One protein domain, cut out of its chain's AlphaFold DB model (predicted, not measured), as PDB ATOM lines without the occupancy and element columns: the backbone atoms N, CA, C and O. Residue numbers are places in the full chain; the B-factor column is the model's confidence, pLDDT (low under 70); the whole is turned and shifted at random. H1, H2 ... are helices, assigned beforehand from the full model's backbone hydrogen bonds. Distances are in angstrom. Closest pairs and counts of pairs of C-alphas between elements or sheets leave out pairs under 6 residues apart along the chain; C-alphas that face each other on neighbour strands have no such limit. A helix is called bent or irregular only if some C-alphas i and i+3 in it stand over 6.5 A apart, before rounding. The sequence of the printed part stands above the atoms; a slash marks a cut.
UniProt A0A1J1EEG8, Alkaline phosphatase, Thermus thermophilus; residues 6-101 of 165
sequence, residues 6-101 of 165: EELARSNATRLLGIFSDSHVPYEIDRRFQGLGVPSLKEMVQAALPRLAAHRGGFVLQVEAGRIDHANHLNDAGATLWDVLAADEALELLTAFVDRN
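AT A GLANCE: This is residues 6 to 101 of the 165 residues of the protein "Alkaline phosphatase" of Thermus thermophilus (UniProt A0A1J1EEG8). One long helix, H5, runs through most of the length of an elongated body; H4 folds back on its first part to make a helical hairpin, and the first part of H3 packs at a small angle on residues 86 to 93 of H5, while the short H2 crosses H5 nearly at right angles. H1 lies on the side of H3 away from H5, and two long links without named elements, residues 11 to 27 and 54 to 66, each turn and run back along the length of the body. The printed part has 96 residues with five named helices, in the order H1, H2, H3, H4, H5, and no named strand; the class is all helix, with 55 of the 96 residues in the named helices. The whole is compact, with a radius of gyration of the C-alphas of 14.4 A, and its C-alphas span 44 by 28 by 19 A along their three main axes.

IN THESE COORDINATES: H5 is the longest helix, residues 77 to 100, 24 residues and 34.7 A from first to last C-alpha; C-alpha 77 stands at (-17.275, 31.434, 37.221) and C-alpha 100 at (-22.717, 11.830, 9.065). H4 is residues 67 to 73 and measures 9.8 A. H3 is residues 41 to 53 and measures 18.0 A. H3 is irregular, but only just: C-alphas 47 and 50 are 6.7 A apart, against about 5 A in a regular helix, and its line is a rough one. H2 is residues 28 to 33, 8.6 A long. H1 is residues 6 to 10, 6.1 A long, with C-alpha 6 at (-34.693, 35.919, 12.706).

HOW THE PARTS SIT: H5 is the hub, touching three other helices. H3 and H5 touch with 11 pairs of C-alphas within 8 A; the closest are those of Lys 42 and Ala 90, 4.3 A apart. H3 touches H5 with residues 41 to 46 alone and H5 touches H3 with residues 86 to 93 alone; they run the same way at a shallow tilt of 24 degrees. H4 and H5 touch and form a helical hairpin, running opposite ways at a shallow tilt of 32 degrees. Their closest C-alphas are those of Ala 71 and Thr 80, 5.1 A apart, and H5 touches H4 with residues 77 to 84 alone. H2 and H5 touch, about perpendicular at 76 degrees, with residues 78 to 86 of H5 alone; the closest C-alphas are those of Glu 28 and Asp 83, 5.2 A apart. With two of these three pairs at a shallow tilt, the helix packing is mostly aligned, but only just. H1 and H3 only just touch, with 3 pairs of C-alphas within 8 A, the closest those of Ala 9 and Ala 47 at 7.1 A. H1 is apart from H4 and H5, and H2 and H4 are only just apart, their closest C-alphas 8.1 A from each other. In H1, H2 and H4 every O i to N i+4 pair is within hydrogen-bond range; in H3 it is 7 of 9 and in H5 19 of 20.

THE WHOLE: The two C-alphas farthest apart are those of Arg 56, in the link from H3 to H4, and Asn 75, in the link from H4 to H5, at 44.2 A. The first and last printed C-alphas, those of Glu 6 and Asn 101, are 27.9 A apart. The printed part has no cut. The links from H1 to H2, 17 residues, and from H3 to H4, 13 residues, are long; the link from H2 to H3 is short and the link from H4 to H5 is tight. The mean pLDDT of the printed part of this model is 95.8, and no printed residue is under 70.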
ATOM      1  N   GLU A   6     -33.625  36.142  13.682       95.69
ATOM      2  CA  GLU A   6     -34.693  35.919  12.706       95.69
ATOM      3  C   GLU A   6     -34.198  36.143  11.276       95.69
ATOM      4  O   GLU A   6     -34.536  35.372  10.376       95.69
ATOM      5  N   GLU A   7     -33.383  37.177  11.055       96.50
ATOM      6  CA  GLU A   7     -32.751  37.424   9.758       96.50
ATOM      7  C   GLU A   7     -31.772  36.308   9.388       96.50
ATOM      8  O   GLU A   7     -31.751  35.861   8.238       96.50
ATOM      9  N   LEU A   8     -30.984  35.826  10.357       97.12
ATOM     10  CA  LEU A   8     -30.074  34.697  10.168       97.12
ATOM     11  C   LEU A   8     -30.842  33.427   9.774       97.12
ATOM     12  O   LEU A   8     -30.465  32.762   8.807       97.12
ATOM     13  N   ALA A   9     -31.937  33.128  10.478       94.81
ATOM     14  CA  ALA A   9     -32.759  31.943  10.253       94.81
ATOM     15  C   ALA A   9     -33.494  31.967   8.902       94.81
ATOM     16  O   ALA A   9     -33.634  30.930   8.258       94.81
ATOM     17  N   ARG A  10     -33.958  33.139   8.451       95.06
ATOM     18  CA  ARG A  10     -34.722  33.285   7.196       95.06
ATOM     19  C   ARG A  10     -33.857  33.482   5.956       95.06
ATOM     20  O   ARG A  10     -34.369  33.416   4.839       95.06
ATOM     21  N   SER A  11     -32.576  33.794   6.121       93.94
ATOM     22  CA  SER A  11     -31.716  34.095   4.982       93.94
ATOM     23  C   SER A  11     -31.484  32.857   4.120       93.94
ATOM     24  O   SER A  11     -31.043  31.828   4.614       93.94
ATOM     25  N   ASN A  12     -31.666  32.979   2.805       91.44
ATOM     26  CA  ASN A  12     -31.305  31.942   1.827       91.44
ATOM     27  C   ASN A  12     -30.034  32.299   1.036       91.44
ATOM     28  O   ASN A  12     -29.710  31.659   0.039       91.44
ATOM     29  N   ALA A  13     -29.312  33.343   1.457       91.69
ATOM     30  CA  ALA A  13     -28.098  33.772   0.777       91.69
ATOM     31  C   ALA A  13     -26.985  32.719   0.906       91.69
ATOM     32  O   ALA A  13     -26.731  32.197   1.997       91.69
ATOM     33  N   THR A  14     -26.288  32.455  -0.202       89.62
ATOM     34  CA  THR A  14     -25.113  31.567  -0.255       89.62
ATOM     35  C   THR A  14     -23.896  32.170   0.439       89.62
ATOM     36  O   THR A  14     -23.122  31.448   1.059       89.62
ATOM     37  N   ARG A  15     -23.733  33.495   0.364       93.50
ATOM     38  CA  ARG A  15     -22.699  34.257   1.076       93.50
ATOM     39  C   ARG A  15     -23.367  35.173   2.086       93.50
ATOM     40  O   ARG A  15     -24.281  35.919   1.733       93.50
ATOM     41  N   LEU A  16     -22.910  35.120   3.330       95.31
ATOM     42  CA  LEU A  16     -23.561  35.798   4.440       95.31
ATOM     43  C   LEU A  16     -22.516  36.439   5.353       95.31
ATOM     44  O   LEU A  16     -21.529  35.811   5.712       95.31
ATOM     45  N   LEU A  17     -22.766  37.697   5.713       97.00
ATOM     46  CA  LEU A  17     -22.057  38.420   6.765       97.00
ATOM     47  C   LEU A  17     -23.065  38.691   7.882       97.00
ATOM     48  O   LEU A  17     -24.047  39.404   7.641       97.00
ATOM     49  N   GLY A  18     -22.835  38.093   9.048       97.12
ATOM     50  CA  GLY A  18     -23.619  38.306  10.262       97.12
ATOM     51  C   GLY A  18     -22.840  39.162  11.254       97.12
ATOM     52  O   GLY A  18     -21.715  38.811  11.591       97.12
ATOM     53  N   ILE A  19     -23.419  40.280  11.693       97.56
ATOM     54  CA  ILE A  19     -22.862  41.134  12.753       97.56
ATOM     55  C   ILE A  19     -23.993  41.396  13.745       97.56
ATOM     56  O   ILE A  19     -24.924  42.131  13.427       97.56
ATOM     57  N   PHE A  20     -23.929  40.752  14.911       97.06
ATOM     58  CA  PHE A  20     -25.042  40.685  15.870       97.06
ATOM     59  C   PHE A  20     -24.853  41.569  17.112       97.06
ATOM     60  O   PHE A  20     -25.741  41.645  17.951       97.06
ATOM     61  N   SER A  21     -23.699  42.219  17.250       95.69
ATOM     62  CA  SER A  21     -23.383  43.152  18.335       95.69
ATOM     63  C   SER A  21     -22.432  44.223  17.804       95.69
ATOM     64  O   SER A  21     -21.691  43.968  16.852       95.69
ATOM     65  N   ASP A  22     -22.440  45.407  18.415       95.06
ATOM     66  CA  ASP A  22     -21.507  46.495  18.084       95.06
ATOM     67  C   ASP A  22     -20.067  46.180  18.525       95.06
ATOM     68  O   ASP A  22     -19.104  46.774  18.041       95.06
ATOM     69  N   SER A  23     -19.916  45.232  19.451       95.06
ATOM     70  CA  SER A  23     -18.636  44.727  19.942       95.06
ATOM     71  C   SER A  23     -18.733  43.202  20.081       95.06
ATOM     72  O   SER A  23     -19.085  42.503  19.134       95.06
ATOM     73  N   HIS A  24     -18.451  42.662  21.261       96.12
ATOM     74  CA  HIS A  24     -18.632  41.252  21.568       96.12
ATOM     75  C   HIS A  24     -20.116  40.898  21.657       96.12
ATOM     76  O   HIS A  24     -20.930  41.698  22.128       96.12
ATOM     77  N   VAL A  25     -20.467  39.672  21.269       96.44
ATOM     78  CA  VAL A  25     -21.751  39.102  21.691       96.44
ATOM     79  C   VAL A  25     -21.802  39.063  23.231       96.44
ATOM     80  O   VAL A  25     -20.754  38.893  23.864       96.44
ATOM     81  N   PRO A  26     -22.977  39.275  23.847       97.06
ATOM     82  CA  PRO A  26     -23.141  39.156  25.294       97.06
ATOM     83  C   PRO A  26     -22.701  37.775  25.796       97.06
ATOM     84  O   PRO A  26     -22.658  36.816  25.025       97.06
ATOM     85  N   TYR A  27     -22.392  37.677  27.092       98.00
ATOM     86  CA  TYR A  27     -22.172  36.377  27.728       98.00
ATOM     87  C   TYR A  27     -23.413  35.496  27.570       98.00
ATOM     88  O   TYR A  27     -24.542  35.999  27.554       98.00
ATOM     89  N   GLU A  28     -23.222  34.181  27.493       97.50
ATOM     90  CA  GLU A  28     -24.343  33.261  27.284       97.50
ATOM     91  C   GLU A  28     -25.395  33.362  28.400       97.50
ATOM     92  O   GLU A  28     -26.598  33.292  28.127       97.50
ATOM     93  N   ILE A  29     -24.962  33.585  29.646       97.25
ATOM     94  CA  ILE A  29     -25.872  33.802  30.777       97.25
ATOM     95  C   ILE A  29     -26.787  35.013  30.530       97.25
ATOM     96  O   ILE A  29     -28.005  34.915  30.673       97.25
ATOM     97  N   ASP A  30     -26.238  36.132  30.062       96.75
ATOM     98  CA  ASP A  30     -27.014  37.343  29.794       96.75
ATOM     99  C   ASP A  30     -27.947  37.144  28.600       96.75
ATOM    100  O   ASP A  30     -29.119  37.520  28.651       96.75
ATOM    101  N   ARG A  31     -27.467  36.479  27.542       96.06
ATOM    102  CA  ARG A  31     -28.281  36.154  26.368       96.06
ATOM    103  C   ARG A  31     -29.529  35.357  26.749       96.06
ATOM    104  O   ARG A  31     -30.621  35.687  26.288       96.06
ATOM    105  N   ARG A  32     -29.382  34.333  27.597       94.50
ATOM    106  CA  ARG A  32     -30.489  33.454  28.016       94.50
ATOM    107  C   ARG A  32     -31.485  34.143  28.937       94.50
ATOM    108  O   ARG A  32     -32.683  33.902  28.804       94.50
ATOM    109  N   PHE A  33     -31.008  34.960  29.873       95.62
ATOM    110  CA  PHE A  33     -31.841  35.448  30.977       95.62
ATOM    111  C   PHE A  33     -32.238  36.924  30.877       95.62
ATOM    112  O   PHE A  33     -33.129  37.347  31.608       95.62
ATOM    113  N   GLN A  34     -31.645  37.699  29.965       94.75
ATOM    114  CA  GLN A  34     -31.958  39.123  29.782       94.75
ATOM    115  C   GLN A  34     -32.676  39.433  28.458       94.75
ATOM    116  O   GLN A  34     -32.897  40.597  28.134       94.75
ATOM    117  N   GLY A  35     -33.066  38.410  27.687       87.06
ATOM    118  CA  GLY A  35     -33.840  38.591  26.454       87.06
ATOM    119  C   GLY A  35     -33.076  39.329  25.350       87.06
ATOM    120  O   GLY A  35     -33.672  40.089  24.587       87.06
ATOM    121  N   LEU A  36     -31.757  39.134  25.272       90.31
ATOM    122  CA  LEU A  36     -30.919  39.795  24.274       90.31
ATOM    123  C   LEU A  36     -31.107  39.119  22.909       90.31
ATOM    124  O   LEU A  36     -30.892  37.917  22.765       90.31
ATOM    125  N   GLY A  37     -31.499  39.901  21.900       90.69
ATOM    126  CA  GLY A  37     -31.812  39.435  20.544       90.69
ATOM    127  C   GLY A  37     -30.585  39.093  19.697       90.69
ATOM    128  O   GLY A  37     -30.440  39.617  18.595       90.69
ATOM    129  N   VAL A  38     -29.694  38.238  20.201       95.69
ATOM    130  CA  VAL A  38     -28.505  37.749  19.489       95.69
ATOM    131  C   VAL A  38     -28.558  36.226  19.335       95.69
ATOM    132  O   VAL A  38     -29.063  35.539  20.231       95.69
ATOM    133  N   PRO A  39     -28.056  35.664  18.220       97.12
ATOM    134  CA  PRO A  39     -28.044  34.223  18.036       97.12
ATOM    135  C   PRO A  39     -27.008  33.580  18.960       97.12
ATOM    136  O   PRO A  39     -25.937  34.133  19.211       97.12
ATOM    137  N   SER A  40     -27.320  32.385  19.441       97.25
ATOM    138  CA  SER A  40     -26.369  31.505  20.111       97.25
ATOM    139  C   SER A  40     -25.253  31.063  19.162       97.25
ATOM    140  O   SER A  40     -25.412  31.031  17.936       97.25
ATOM    141  N   LEU A  41     -24.125  30.634  19.737       98.06
ATOM    142  CA  LEU A  41     -23.045  30.006  18.971       98.06
ATOM    143  C   LEU A  41     -23.559  28.799  18.172       98.06
ATOM    144  O   LEU A  41     -23.232  28.644  16.994       98.06
ATOM    145  N   LYS A  42     -24.439  28.001  18.789       97.88
ATOM    146  CA  LYS A  42     -25.131  26.875  18.157       97.88
ATOM    147  C   LYS A  42     -25.892  27.308  16.900       97.88
ATOM    148  O   LYS A  42     -25.682  26.724  15.841       97.88
ATOM    149  N   GLU A  43     -26.727  28.341  16.983       97.69
ATOM    150  CA  GLU A  43     -27.516  28.844  15.845       97.69
ATOM    151  C   GLU A  43     -26.631  29.387  14.715       97.69
ATOM    152  O   GLU A  43     -26.904  29.146  13.536       97.69
ATOM    153  N   MET A  44     -25.525  30.059  15.051       98.12
ATOM    154  CA  MET A  44     -24.547  30.508  14.053       98.12
ATOM    155  C   MET A  44     -23.898  29.325  13.321       98.12
ATOM    156  O   MET A  44     -23.787  29.351  12.093       98.12
ATOM    157  N   VAL A  45     -23.542  28.255  14.038       97.94
ATOM    158  CA  VAL A  45     -23.018  27.011  13.443       97.94
ATOM    159  C   VAL A  45     -24.074  26.314  12.579       97.94
ATOM    160  O   VAL A  45     -23.764  25.894  11.461       97.94
ATOM    161  N   GLN A  46     -25.328  26.242  13.041       96.88
ATOM    162  CA  GLN A  46     -26.449  25.683  12.270       96.88
ATOM    163  C   GLN A  46     -26.666  26.422  10.954       96.88
ATOM    164  O   GLN A  46     -26.972  25.794   9.941       96.88
ATOM    165  N   ALA A  47     -26.483  27.741  10.942       96.56
ATOM    166  CA  ALA A  47     -26.564  28.526   9.721       96.56
ATOM    167  C   ALA A  47     -25.329  28.330   8.819       96.56
ATOM    168  O   ALA A  47     -25.465  28.235   7.596       96.56
ATOM    169  N   ALA A  48     -24.123  28.262   9.380       96.75
ATOM    170  CA  ALA A  48     -22.893  28.167   8.596       96.75
ATOM    171  C   ALA A  48     -22.730  26.807   7.892       96.75
ATOM    172  O   ALA A  48     -22.437  26.768   6.692       96.75
ATOM    173  N   LEU A  49     -22.952  25.699   8.609       95.62
ATOM    174  CA  LEU A  49     -22.627  24.347   8.137       95.62
ATOM    175  C   LEU A  49     -23.277  23.981   6.790       95.62
ATOM    176  O   LEU A  49     -22.538  23.605   5.880       95.62
ATOM    177  N   PRO A  50     -24.604  24.119   6.581       93.88
ATOM    178  CA  PRO A  50     -25.230  23.726   5.316       93.88
ATOM    179  C   PRO A  50     -24.730  24.537   4.117       93.88
ATOM    180  O   PRO A  50     -24.627  24.012   3.010       93.88
ATOM    181  N   ARG A  51     -24.395  25.817   4.329       94.81
ATOM    182  CA  ARG A  51     -23.906  26.712   3.269       94.81
ATOM    183  C   ARG A  51     -22.504  26.329   2.818       94.81
ATOM    184  O   ARG A  51     -22.232  26.318   1.622       94.81
ATOM    185  N   LEU A  52     -21.631  25.999   3.769       95.62
ATOM    186  CA  LEU A  52     -20.263  25.572   3.483       95.62
ATOM    187  C   LEU A  52     -20.222  24.152   2.910       95.62
ATOM    188  O   LEU A  52     -19.531  23.914   1.922       95.62
ATOM    189  N   ALA A  53     -21.027  23.235   3.454       94.25
ATOM    190  CA  ALA A  53     -21.109  21.850   2.991       94.25
ATOM    191  C   ALA A  53     -21.651  21.712   1.556       94.25
ATOM    192  O   ALA A  53     -21.380  20.719   0.887       94.25
ATOM    193  N   ALA A  54     -22.381  22.712   1.048       92.44
ATOM    194  CA  ALA A  54     -22.824  22.742  -0.346       92.44
ATOM    195  C   ALA A  54     -21.669  22.948  -1.351       92.44
ATOM    196  O   ALA A  54     -21.845  22.731  -2.555       92.44
ATOM    197  N   HIS A  55     -20.489  23.380  -0.893       93.00
ATOM    198  CA  HIS A  55     -19.341  23.618  -1.756       93.00
ATOM    199  C   HIS A  55     -18.622  22.306  -2.114       93.00
ATOM    200  O   HIS A  55     -18.079  21.615  -1.256       93.00
ATOM    201  N   ARG A  56     -18.558  21.974  -3.413       90.56
ATOM    202  CA  ARG A  56     -17.993  20.697  -3.902       90.56
ATOM    203  C   ARG A  56     -16.497  20.509  -3.629       90.56
ATOM    204  O   ARG A  56     -16.031  19.380  -3.637       90.56
ATOM    205  N   GLY A  57     -15.752  21.596  -3.432       94.06
ATOM    206  CA  GLY A  57     -14.308  21.559  -3.169       94.06
ATOM    207  C   GLY A  57     -13.930  21.356  -1.699       94.06
ATOM    208  O   GLY A  57     -12.774  21.568  -1.355       94.06
ATOM    209  N   GLY A  58     -14.894  21.032  -0.832       95.25
ATOM    210  CA  GLY A  58     -14.703  21.050   0.616       95.25
ATOM    211  C   GLY A  58     -14.695  22.472   1.183       95.25
ATOM    212  O   GLY A  58     -14.924  23.453   0.464       95.25
ATOM    213  N   PHE A  59     -14.466  22.571   2.491       97.50
ATOM    214  CA  PHE A  59     -14.435  23.831   3.227       97.50
ATOM    215  C   PHE A  59     -13.563  23.727   4.483       97.50
ATOM    216  O   PHE A  59     -13.273  22.636   4.969       97.50
ATOM    217  N   VAL A  60     -13.196  24.886   5.029       97.81
ATOM    218  CA  VAL A  60     -12.664  25.027   6.387       97.81
ATOM    219  C   VAL A  60     -13.633  25.914   7.157       97.81
ATOM    220  O   VAL A  60     -14.056  26.956   6.654       97.81
ATOM    221  N   LEU A  61     -14.002  25.489   8.362       98.06
ATOM    222  CA  LEU A  61     -14.843  26.247   9.280       98.06
ATOM    223  C   LEU A  61     -14.105  26.394  10.609       98.06
ATOM    224  O   LEU A  61     -13.742  25.394  11.222       98.06
ATOM    225  N   GLN A  62     -13.924  27.635  11.054       98.19
ATOM    226  CA  GLN A  62     -13.469  27.953  12.402       98.19
ATOM    227  C   GLN A  62     -14.665  28.436  13.221       98.19
ATOM    228  O   GLN A  62     -15.412  29.311  12.783       98.19
ATOM    229  N   VAL A  63     -14.839  27.850  14.401       98.38
ATOM    230  CA  VAL A  63     -15.867  28.221  15.376       98.38
ATOM    231  C   VAL A  63     -15.148  28.552  16.672       98.38
ATOM    232  O   VAL A  63     -14.350  27.750  17.147       98.38
ATOM    233  N   GLU A  64     -15.418  29.726  17.229       98.31
ATOM    234  CA  GLU A  64     -14.738  30.220  18.422       98.31
ATOM    235  C   GLU A  64     -15.756  30.572  19.509       98.31
ATOM    236  O   GLU A  64     -16.699  31.327  19.275       98.31
ATOM    237  N   ALA A  65     -15.539  30.043  20.711       97.50
ATOM    238  CA  ALA A  65     -16.289  30.387  21.914       97.50
ATOM    239  C   ALA A  65     -15.525  31.430  22.754       97.50
ATOM    240  O   ALA A  65     -15.215  31.210  23.923       97.50
ATOM    241  N   GLY A  66     -15.198  32.578  22.150       96.81
ATOM    242  CA  GLY A  66     -14.255  33.555  22.721       96.81
ATOM    243  C   GLY A  66     -14.718  34.244  24.014       96.81
ATOM    244  O   GLY A  66     -13.922  34.853  24.722       96.81
ATOM    245  N   ARG A  67     -16.003  34.149  24.385       97.31
ATOM    246  CA  ARG A  67     -16.503  34.717  25.651       97.31
ATOM    247  C   ARG A  67     -16.020  33.961  26.892       97.31
ATOM    248  O   ARG A  67     -15.953  34.584  27.949       97.31
ATOM    249  N   ILE A  68     -15.602  32.696  26.754       96.69
ATOM    250  CA  ILE A  68     -14.993  31.911  27.842       96.69
ATOM    251  C   ILE A  68     -13.749  32.630  28.386       96.69
ATOM    252  O   ILE A  68     -13.599  32.776  29.597       96.69
ATOM    253  N   ASP A  69     -12.883  33.120  27.497       96.56
ATOM    254  CA  ASP A  69     -11.678  33.869  27.859       96.56
ATOM    255  C   ASP A  69     -12.017  35.161  28.620       96.56
ATOM    256  O   ASP A  69     -11.537  35.392  29.732       96.56
ATOM    257  N   HIS A  70     -12.940  35.959  28.078       96.69
ATOM    258  CA  HIS A  70     -13.372  37.204  28.708       96.69
ATOM    259  C   HIS A  70     -14.011  36.993  30.085       96.69
ATOM    260  O   HIS A  70     -13.762  37.776  30.999       96.69
ATOM    261  N   ALA A  71     -14.848  35.965  30.249       95.69
ATOM    262  CA  ALA A  71     -15.452  35.632  31.540       95.69
ATOM    263  C   ALA A  71     -14.381  35.220  32.560       95.69
ATOM    264  O   ALA A  71     -14.377  35.683  33.704       95.69
ATOM    265  N   ASN A  72     -13.400  34.437  32.114       94.25
ATOM    266  CA  ASN A  72     -12.269  34.039  32.935       94.25
ATOM    267  C   ASN A  72     -11.374  35.219  33.335       94.25
ATOM    268  O   ASN A  72     -10.951  35.279  34.488       94.25
ATOM    269  N   HIS A  73     -11.120  36.181  32.446       95.25
ATOM    270  CA  HIS A  73     -10.400  37.413  32.790       95.25
ATOM    271  C   HIS A  73     -11.097  38.225  33.893       95.25
ATOM    272  O   HIS A  73     -10.419  38.864  34.698       95.25
ATOM    273  N   LEU A  74     -12.431  38.168  33.967       94.44
ATOM    274  CA  LEU A  74     -13.225  38.790  35.033       94.44
ATOM    275  C   LEU A  74     -13.324  37.940  36.309       94.44
ATOM    276  O   LEU A  74     -13.875  38.404  37.305       94.44
ATOM    277  N   ASN A  75     -12.792  36.715  36.301       92.00
ATOM    278  CA  ASN A  75     -12.999  35.704  37.338       92.00
ATOM    279  C   ASN A  75     -14.487  35.413  37.630       92.00
ATOM    280  O   ASN A  75     -14.849  35.089  38.763       92.00
ATOM    281  N   ASP A  76     -15.348  35.501  36.613       93.00
ATOM    282  CA  ASP A  76     -16.772  35.193  36.733       93.00
ATOM    283  C   ASP A  76     -17.036  33.724  36.379       93.00
ATOM    284  O   ASP A  76     -17.266  33.360  35.225       93.00
ATOM    285  N   ALA A  77     -17.022  32.863  37.398       91.50
ATOM    286  CA  ALA A  77     -17.275  31.434  37.221       91.50
ATOM    287  C   ALA A  77     -18.686  31.124  36.683       91.50
ATOM    288  O   ALA A  77     -18.876  30.090  36.039       91.50
ATOM    289  N   GLY A  78     -19.668  31.992  36.946       92.94
ATOM    290  CA  GLY A  78     -21.032  31.829  36.452       92.94
ATOM    291  C   GLY A  78     -21.091  32.044  34.946       92.94
ATOM    292  O   GLY A  78     -21.562  31.166  34.224       92.94
ATOM    293  N   ALA A  79     -20.555  33.170  34.472       95.19
ATOM    294  CA  ALA A  79     -20.455  33.460  33.045       95.19
ATOM    295  C   ALA A  79     -19.608  32.404  32.314       95.19
ATOM    296  O   ALA A  79     -20.077  31.830  31.332       95.19
ATOM    297  N   THR A  80     -18.432  32.045  32.853       95.12
ATOM    298  CA  THR A  80     -17.563  31.010  32.265       95.12
ATOM    299  C   THR A  80     -18.310  29.694  32.061       95.12
ATOM    300  O   THR A  80     -18.213  29.097  30.991       95.12
ATOM    301  N   LEU A  81     -19.067  29.228  33.061       94.69
ATOM    302  CA  LEU A  81     -19.805  27.970  32.958       94.69
ATOM    303  C   LEU A  81     -20.835  28.007  31.823       94.69
ATOM    304  O   LEU A  81     -20.912  27.061  31.041       94.69
ATOM    305  N   TRP A  82     -21.612  29.085  31.716       97.25
ATOM    306  CA  TRP A  82     -22.620  29.207  30.663       97.25
ATOM    307  C   TRP A  82     -22.001  29.302  29.268       97.25
ATOM    308  O   TRP A  82     -22.509  28.662  28.348       97.25
ATOM    309  N   ASP A  83     -20.890  30.020  29.100       97.38
ATOM    310  CA  ASP A  83     -20.193  30.090  27.811       97.38
ATOM    311  C   ASP A  83     -19.530  28.752  27.426       97.38
ATOM    312  O   ASP A  83     -19.533  28.378  26.251       97.38
ATOM    313  N   VAL A  84     -19.042  27.967  28.398       96.69
ATOM    314  CA  VAL A  84     -18.584  26.584  28.158       96.69
ATOM    315  C   VAL A  84     -19.742  25.690  27.703       96.69
ATOM    316  O   VAL A  84     -19.573  24.909  26.767       96.69
ATOM    317  N   LEU A  85     -20.927  25.819  28.306       97.75
ATOM    318  CA  LEU A  85     -22.116  25.077  27.873       97.75
ATOM    319  C   LEU A  85     -22.566  25.482  26.459       97.75
ATOM    320  O   LEU A  85     -22.932  24.616  25.669       97.75
ATOM    321  N   ALA A  86     -22.483  26.765  26.094       98.12
ATOM    322  CA  ALA A  86     -22.757  27.204  24.721       98.12
ATOM    323  C   ALA A  86     -21.775  26.605  23.701       98.12
ATOM    324  O   ALA A  86     -22.173  26.262  22.583       98.12
ATOM    325  N   ALA A  87     -20.499  26.465  24.074       98.12
ATOM    326  CA  ALA A  87     -19.500  25.789  23.251       98.12
ATOM    327  C   ALA A  87     -19.813  24.293  23.086       98.12
ATOM    328  O   ALA A  87     -19.739  23.777  21.970       98.12
ATOM    329  N   ASP A  88     -20.214  23.614  24.166       98.25
ATOM    330  CA  ASP A  88     -20.621  22.202  24.155       98.25
ATOM    331  C   ASP A  88     -21.844  21.960  23.252       98.25
ATOM    332  O   ASP A  88     -21.842  21.069  22.402       98.25
ATOM    333  N   GLU A  89     -22.848  22.836  23.325       98.25
ATOM    334  CA  GLU A  89     -24.036  22.791  22.467       98.25
ATOM    335  C   GLU A  89     -23.719  22.962  20.969       98.25
ATOM    336  O   GLU A  89     -24.400  22.386  20.111       98.25
ATOM    337  N   ALA A  90     -22.698  23.756  20.631       98.19
ATOM    338  CA  ALA A  90     -22.199  23.879  19.262       98.19
ATOM    339  C   ALA A  90     -21.368  22.649  18.849       98.19
ATOM    340  O   ALA A  90     -21.484  22.171  17.714       98.19
ATOM    341  N   LEU A  91     -20.570  22.102  19.769       97.94
ATOM    342  CA  LEU A  91     -19.765  20.899  19.559       97.94
ATOM    343  C   LEU A  91     -20.630  19.658  19.306       97.94
ATOM    344  O   LEU A  91     -20.263  18.825  18.474       97.94
ATOM    345  N   GLU A  92     -21.793  19.555  19.947       97.88
ATOM    346  CA  GLU A  92     -22.792  18.517  19.679       97.88
ATOM    347  C   GLU A  92     -23.157  18.473  18.182       97.88
ATOM    348  O   GLU A  92     -23.120  17.416  17.547       97.88
ATOM    349  N   LEU A  93     -23.440  19.634  17.580       97.81
ATOM    350  CA  LEU A  93     -23.786  19.728  16.160       97.81
ATOM    351  C   LEU A  93     -22.619  19.389  15.240       97.81
ATOM    352  O   LEU A  93     -22.822  18.722  14.223       97.81
ATOM    353  N   LEU A  94     -21.417  19.854  15.579       97.94
ATOM    354  CA  LEU A  94     -20.203  19.579  14.811       97.94
ATOM    355  C   LEU A  94     -19.864  18.085  14.845       97.94
ATOM    356  O   LEU A  94     -19.589  17.496  13.803       97.94
ATOM    357  N   THR A  95     -19.973  17.452  16.013       97.69
ATOM    358  CA  THR A  95     -19.769  16.007  16.179       97.69
ATOM    359  C   THR A  95     -20.790  15.225  15.359       97.69
ATOM    360  O   THR A  95     -20.422  14.361  14.568       97.69
ATOM    361  N   ALA A  96     -22.070  15.595  15.446       97.62
ATOM    362  CA  ALA A  96     -23.122  14.964  14.655       97.62
ATOM    363  C   ALA A  96     -22.942  15.178  13.139       97.62
ATOM    364  O   ALA A  96     -23.358  14.339  12.339       97.62
ATOM    365  N   PHE A  97     -22.351  16.300  12.719       97.19
ATOM    366  CA  PHE A  97     -21.996  16.538  11.322       97.19
ATOM    367  C   PHE A  97     -20.880  15.595  10.866       97.19
ATOM    368  O   PHE A  97     -21.036  14.965   9.824       97.19
ATOM    369  N   VAL A  98     -19.807  15.447  11.646       97.12
ATOM    370  CA  VAL A  98     -18.692  14.529  11.350       97.12
ATOM    371  C   VAL A  98     -19.172  13.081  11.287       97.12
ATOM    372  O   VAL A  98     -18.854  12.380  10.331       97.12
ATOM    373  N   ASP A  99     -20.015  12.654  12.232       96.81
ATOM    374  CA  ASP A  99     -20.583  11.297  12.256       96.81
ATOM    375  C   ASP A  99     -21.369  10.967  10.971       96.81
ATOM    376  O   ASP A  99     -21.405   9.818  10.532       96.81
ATOM    377  N   ARG A 100     -21.992  11.973  10.341       97.06
ATOM    378  CA  ARG A 100     -22.717  11.830   9.065       97.06
ATOM    379  C   ARG A 100     -21.847  12.047   7.823       97.06
ATOM    380  O   ARG A 100     -22.277  11.687   6.731       97.06
ATOM    381  N   ASN A 101     -20.664  12.639   7.969       95.88
ATOM    382  CA  ASN A 101     -19.776  13.029   6.873       95.88
ATOM    383  C   ASN A 101     -18.352  12.522   7.169       95.88
ATOM    384  O   ASN A 101     -17.517  13.298   7.635       95.88
TER     385      ASN A 101